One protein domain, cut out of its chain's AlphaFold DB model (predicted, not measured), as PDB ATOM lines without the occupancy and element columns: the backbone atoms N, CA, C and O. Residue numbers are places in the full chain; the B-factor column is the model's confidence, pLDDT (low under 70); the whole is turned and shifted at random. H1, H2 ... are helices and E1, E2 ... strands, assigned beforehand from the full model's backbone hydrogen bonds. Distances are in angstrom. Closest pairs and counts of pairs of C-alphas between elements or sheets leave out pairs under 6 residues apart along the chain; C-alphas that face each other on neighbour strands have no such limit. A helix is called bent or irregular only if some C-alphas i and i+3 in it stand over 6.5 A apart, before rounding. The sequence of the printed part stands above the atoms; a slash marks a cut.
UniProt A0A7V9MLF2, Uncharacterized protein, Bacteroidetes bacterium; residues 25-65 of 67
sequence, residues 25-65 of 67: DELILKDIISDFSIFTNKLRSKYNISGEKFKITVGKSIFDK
ATOM      1  N   ASP A  25     127.032 -73.579  18.059       78.25
ATOM      2  CA  ASP A  25     127.114 -74.671  19.014       78.25
ATOM      3  C   ASP A  25     125.714 -75.160  19.432       78.25
ATOM      4  O   ASP A  25     124.673 -74.602  19.072       78.25
ATOM      5  N   GLU A  26     125.692 -76.257  20.184       75.12
ATOM      6  CA  GLU A  26     124.463 -76.889  20.655       75.12
ATOM      7  C   GLU A  26     123.587 -75.957  21.506       75.12
ATOM      8  O   GLU A  26     122.359 -76.014  21.393       75.12
ATOM      9  N   LEU A  27     124.189 -75.119  22.354       81.94
ATOM     10  CA  LEU A  27     123.454 -74.218  23.242       81.94
ATOM     11  C   LEU A  27     122.726 -73.156  22.422       81.94
ATOM     12  O   LEU A  27     121.515 -72.998  22.561       81.94
ATOM     13  N   ILE A  28     123.436 -72.525  21.485       83.25
ATOM     14  CA  ILE A  28     122.865 -71.521  20.585       83.25
ATOM     15  C   ILE A  28     121.726 -72.129  19.756       83.25
ATOM     16  O   ILE A  28     120.672 -71.517  19.587       83.25
ATOM     17  N   LEU A  29     121.891 -73.356  19.258       79.38
ATOM     18  CA  LEU A  29     120.853 -74.027  18.472       79.38
ATOM     19  C   LEU A  29     119.606 -74.351  19.299       79.38
ATOM     20  O   LEU A  29     118.490 -74.178  18.803       79.38
ATOM     21  N   LYS A  30     119.774 -74.788  20.552       80.38
ATOM     22  CA  LYS A  30     118.650 -75.013  21.473       80.38
ATOM     23  C   LYS A  30     117.894 -73.719  21.760       80.38
ATOM     24  O   LYS A  30     116.662 -73.730  21.703       80.38
ATOM     25  N   ASP A  31     118.609 -72.623  21.989       87.44
ATOM     26  CA  ASP A  31     118.012 -71.310  22.235       87.44
ATOM     27  C   ASP A  31     117.221 -70.826  21.014       87.44
ATOM     28  O   ASP A  31     116.046 -70.474  21.138       87.44
ATOM     29  N   ILE A  32     117.793 -70.937  19.810       84.38
ATOM     30  CA  ILE A  32     117.099 -70.587  18.563       84.38
ATOM     31  C   ILE A  32     115.811 -71.410  18.400       84.38
ATOM     32  O   ILE A  32     114.747 -70.853  18.123       84.38
ATOM     33  N   ILE A  33     115.868 -72.735  18.584       81.94
ATOM     34  CA  ILE A  33     114.682 -73.605  18.478       81.94
ATOM     35  C   ILE A  33     113.610 -73.198  19.498       81.94
ATOM     36  O   ILE A  33     112.422 -73.168  19.157       81.94
ATOM     37  N   SER A  34     114.013 -72.885  20.731       84.06
ATOM     38  CA  SER A  34     113.113 -72.440  21.797       84.06
ATOM     39  C   SER A  34     112.412 -71.132  21.419       84.06
ATOM     40  O   SER A  34     111.177 -71.063  21.428       84.06
ATOM     41  N   ASP A  35     113.169 -70.134  20.966       88.44
ATOM     42  CA  ASP A  35     112.638 -68.830  20.568       88.44
ATOM     43  C   ASP A  35     111.688 -68.930  19.372       88.44
ATOM     44  O   ASP A  35     110.588 -68.363  19.394       88.44
ATOM     45  N   PHE A  36     112.036 -69.720  18.352       85.12
ATOM     46  CA  PHE A  36     111.133 -69.992  17.230       85.12
ATOM     47  C   PHE A  36     109.857 -70.717  17.675       85.12
ATOM     48  O   PHE A  36     108.768 -70.425  17.170       85.12
ATOM     49  N   SER A  37     109.951 -71.639  18.635       81.31
ATOM     50  CA  SER A  37     108.781 -72.333  19.186       81.31
ATOM     51  C   SER A  37     107.846 -71.358  19.909       81.31
ATOM     52  O   SER A  37     106.631 -71.381  19.703       81.31
ATOM     53  N   ILE A  38     108.399 -70.430  20.696       87.62
ATOM     54  CA  ILE A  38     107.631 -69.366  21.358       87.62
ATOM     55  C   ILE A  38     106.987 -68.441  20.318       87.62
ATOM     56  O   ILE A  38     105.794 -68.135  20.404       87.62
ATOM     57  N   PHE A  39     107.752 -68.004  19.318       87.12
ATOM     58  CA  PHE A  39     107.276 -67.106  18.269       87.12
ATOM     59  C   PHE A  39     106.143 -67.725  17.439       87.12
ATOM     60  O   PHE A  39     105.102 -67.095  17.239       87.12
ATOM     61  N   THR A  40     106.295 -68.977  17.005       83.69
ATOM     62  CA  THR A  40     105.269 -69.679  16.218       83.69
ATOM     63  C   THR A  40     103.989 -69.914  17.017       83.69
ATOM     64  O   THR A  40     102.898 -69.747  16.470       83.69
ATOM     65  N   ASN A  41     104.083 -70.183  18.323       83.12
ATOM     66  CA  ASN A  41     102.913 -70.248  19.203       83.12
ATOM     67  C   ASN A  41     102.201 -68.893  19.332       83.12
ATOM     68  O   ASN A  41     100.970 -68.836  19.263       83.12
ATOM     69  N   LYS A  42     102.952 -67.788  19.453       88.19
ATOM     70  CA  LYS A  42     102.374 -66.432  19.460       88.19
ATOM     71  C   LYS A  42     101.644 -66.127  18.153       88.19
ATOM     72  O   LYS A  42     100.518 -65.636  18.194       88.19
ATOM     73  N   LEU A  43     102.240 -66.447  17.000       84.38
ATOM     74  CA  LEU A  43     101.581 -66.292  15.698       84.38
ATOM     75  C   LEU A  43     100.315 -67.143  15.606       84.38
ATOM     76  O   LEU A  43      99.274 -66.644  15.181       84.38
ATOM     77  N   ARG A  44     100.393 -68.401  16.053       84.25
ATOM     78  CA  ARG A  44      99.249 -69.308  16.073       84.25
ATOM     79  C   ARG A  44      98.078 -68.705  16.842       84.25
ATOM     80  O   ARG A  44      96.969 -68.663  16.320       84.25
ATOM     81  N   SER A  45      98.349 -68.198  18.043       86.75
ATOM     82  CA  SER A  45      97.343 -67.554  18.885       86.75
ATOM     83  C   SER A  45      96.811 -66.259  18.269       86.75
ATOM     84  O   SER A  45      95.606 -66.039  18.288       86.75
ATOM     85  N   LYS A  46      97.684 -65.401  17.723       91.38
ATOM     86  CA  LYS A  46      97.304 -64.087  17.179       91.38
ATOM     87  C   LYS A  46      96.383 -64.191  15.962       91.38
ATOM     88  O   LYS A  46      95.498 -63.357  15.803       91.38
ATOM     89  N   TYR A  47      96.606 -65.185  15.107       86.38
ATOM     90  CA  TYR A  47      95.886 -65.345  13.839       86.38
ATOM     91  C   TYR A  47      94.899 -66.523  13.838       86.38
ATOM     92  O   TYR A  47      94.353 -66.846  12.788       86.38
ATOM     93  N   ASN A  48      94.671 -67.164  14.992       83.56
ATOM     94  CA  ASN A  48      93.808 -68.343  15.147       83.56
ATOM     95  C   ASN A  48      94.123 -69.473  14.141       83.56
ATOM     96  O   ASN A  48      93.236 -70.094  13.556       83.56
ATOM     97  N   ILE A  49      95.415 -69.712  13.913       80.31
ATOM     98  CA  ILE A  49      95.905 -70.726  12.971       80.31
ATOM     99  C   ILE A  49      95.684 -72.105  13.609       80.31
ATOM    100  O   ILE A  49      96.162 -72.367  14.715       80.31
ATOM    101  N   SER A  50      94.956 -72.999  12.941       73.69
ATOM    102  CA  SER A  50      94.626 -74.323  13.474       73.69
ATOM    103  C   SER A  50      94.691 -75.386  12.377       73.69
ATOM    104  O   SER A  50      94.133 -75.231  11.298       73.69
ATOM    105  N   GLY A  51      95.377 -76.496  12.667       63.81
ATOM    106  CA  GLY A  51      95.619 -77.577  11.701       63.81
ATOM    107  C   GLY A  51      96.998 -77.533  11.026       63.81
ATOM    108  O   GLY A  51      97.475 -78.565  10.550       63.81
ATOM    109  N   GLU A  52      97.692 -76.396  11.066       68.12
ATOM    110  CA  GLU A  52      99.062 -76.237  10.580       68.12
ATOM    111  C   GLU A  52     100.077 -76.713  11.624       68.12
ATOM    112  O   GLU A  52     100.004 -76.366  12.808       68.12
ATOM    113  N   LYS A  53     101.071 -77.491  11.188       64.12
ATOM    114  CA  LYS A  53     102.243 -77.831  12.003       64.12
ATOM    115  C   LYS A  53     103.394 -76.915  11.604       64.12
ATOM    116  O   LYS A  53     103.816 -76.938  10.454       64.12
ATOM    117  N   PHE A  54     103.930 -76.152  12.550       66.31
ATOM    118  CA  PHE A  54     105.244 -75.540  12.382       66.31
ATOM    119  C   PHE A  54     106.284 -76.623  12.668       66.31
ATOM    120  O   PHE A  54     106.276 -77.209  13.750       66.31
ATOM    121  N   LYS A  55     107.122 -76.962  11.684       63.38
ATOM    122  CA  LYS A  55     108.211 -77.931  11.859       63.38
ATOM    123  C   LYS A  55     109.534 -77.214  11.633       63.38
ATOM    124  O   LYS A  55     109.811 -76.780  10.517       63.38
ATOM    125  N   ILE A  56     110.344 -77.133  12.682       62.94
ATOM    126  CA  ILE A  56     111.740 -76.712  12.574       62.94
ATOM    127  C   ILE A  56     112.533 -77.958  12.189       62.94
ATOM    128  O   ILE A  56     112.431 -78.992  12.848       62.94
ATOM    129  N   THR A  57     113.244 -77.895  11.066       60.25
ATOM    130  CA  THR A  57     114.163 -78.961  10.653       60.25
ATOM    131  C   THR A  57     115.561 -78.385  10.745       60.25
ATOM    132  O   THR A  57     115.855 -77.385  10.100       60.25
ATOM    133  N   VAL A  58     116.391 -78.993  11.582       60.09
ATOM    134  CA  VAL A  58     117.788 -78.599  11.749       60.09
ATOM    135  C   VAL A  58     118.646 -79.554  10.926       60.09
ATOM    136  O   VAL A  58     118.361 -80.755  10.887       60.09
ATOM    137  N   GLY A  59     119.646 -79.024  10.222       56.03
ATOM    138  CA  GLY A  59     120.532 -79.809   9.363       56.03
ATOM    139  C   GLY A  59     121.219 -80.967  10.101       56.03
ATOM    140  O   GLY A  59     121.501 -80.897  11.296       56.03
ATOM    141  N   LYS A  60     121.495 -82.052   9.368       52.81
ATOM    142  CA  LYS A  60     121.955 -83.346   9.906       52.81
ATOM    143  C   LYS A  60     123.273 -83.270  10.698       52.81
ATOM    144  O   LYS A  60     123.415 -83.987  11.679       52.81
ATOM    145  N   SER A  61     124.175 -82.350  10.339       50.56
ATOM    146  CA  SER A  61     125.470 -82.145  11.020       50.56
ATOM    147  C   SER A  61     125.348 -81.740  12.494       50.56
ATOM    148  O   SER A  61     126.306 -81.873  13.252       50.56
ATOM    149  N   ILE A  62     124.179 -81.244  12.900       51.75
ATOM    150  CA  ILE A  62     123.869 -80.881  14.283       51.75
ATOM    151  C   ILE A  62     123.297 -82.080  15.043       51.75
ATOM    152  O   ILE A  62     123.620 -82.276  16.209       51.75
ATOM    153  N   PHE A  63     122.467 -82.899  14.392       47.59
ATOM    154  CA  PHE A  63     121.829 -84.059  15.023       47.59
ATOM    155  C   PHE A  63     122.855 -85.097  15.487       47.59
ATOM    156  O   PHE A  63     122.720 -85.619  16.587       47.59
ATOM    157  N   ASP A  64     123.908 -85.313  14.695       44.50
ATOM    158  CA  ASP A  64     124.995 -86.243  15.027       44.50
ATOM    159  C   ASP A  64     125.859 -85.766  16.217       44.50
ATOM    160  O   ASP A  64     126.653 -86.537  16.745       44.50
ATOM    161  N   LYS A  65     125.728 -84.500  16.649       45.94
ATOM    162  CA  LYS A  65     126.374 -83.973  17.867       45.94
ATOM    163  C   LYS A  65     125.455 -83.971  19.092       45.94
ATOM    164  O   LYS A  65     125.948 -83.800  20.199       45.94
TER     165      LYS A  65
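What this domain is: This is residues 25 to 65 of the 67 residues of an uncharacterized protein of Bacteroidetes bacterium (UniProt A0A7V9MLF2). One long straight helix, H1, makes the length of a thin rod, and the chain then folds back along it as an extended stretch, residues 48 to 59, that holds the strand E1. The short helix H2 ends the printed part close to where H1 begins, making a long, narrow U with a helix as one arm and a mostly extended chain as the other. The printed part has 41 residues with two named helices and one named strand, in the order H1, E1, H2, and its class is mostly helix; E1 pairs with no named strand. The whole is loose, with a radius of gyration of the C-alphas of 12.5 A, and the C-alphas span 36 by 17 by 7 A.

How they stand to each other: H1, residues 26 to 47, is the longest helix, with 22 residues. A short link of six residues leads from it to E1, residues 54 to 58. Between H1 and E1, 2 pairs of C-alphas are within 8 A; the closest are those of Thr 40 and Phe 54, 7.0 A apart, and the two centres are 10.3 A apart. A tight link of one residue, Gly 59, leads on to H2, residues 60 to 65. E1 and H2 meet only through their link. H1 and H2 are close but not clearly touching, with 2 pairs of C-alphas within 8 A; their closest C-alphas are those of Glu 26 and Ile 62, 7.5 A apart. The lines of H1 and H2 stand at a steep tilt of 56 degrees, and the two helices run opposite ways. In H1 every O i to N i+4 pair is within hydrogen-bond range; in H2 1 of 2 such pairs is, and 2 of its 3 O i to N i+3 pairs are.

Where its parts are: H1 begins with C-alpha 26 at (124.463, -76.889, 20.655) and ends with C-alpha 47 at (95.886, -65.345, 13.839), 31.6 A from first to last C-alpha. E1, Phe 54 to Val 58, is 12.9 A long from first to last C-alpha. H2, Lys 60 to Lys 65, is 9.1 A long and ends with C-alpha 65 at (126.374, -83.973, 17.867). Neither helix is bent.

The domain as a whole: The outline is a rod. The two C-alphas farthest apart are those of Asn 48 and Lys 65, at 36.2 A, while the first and last printed C-alphas, those of Asp 25 and Lys 65, are 9.4 A apart. The printed part has no cut, and neither of its two links is long. The mean pLDDT of the printed part is 73.9. Residues 51 to 65 are under 70; the mean is 84 in H1, 63 in E1 and 49 in H2.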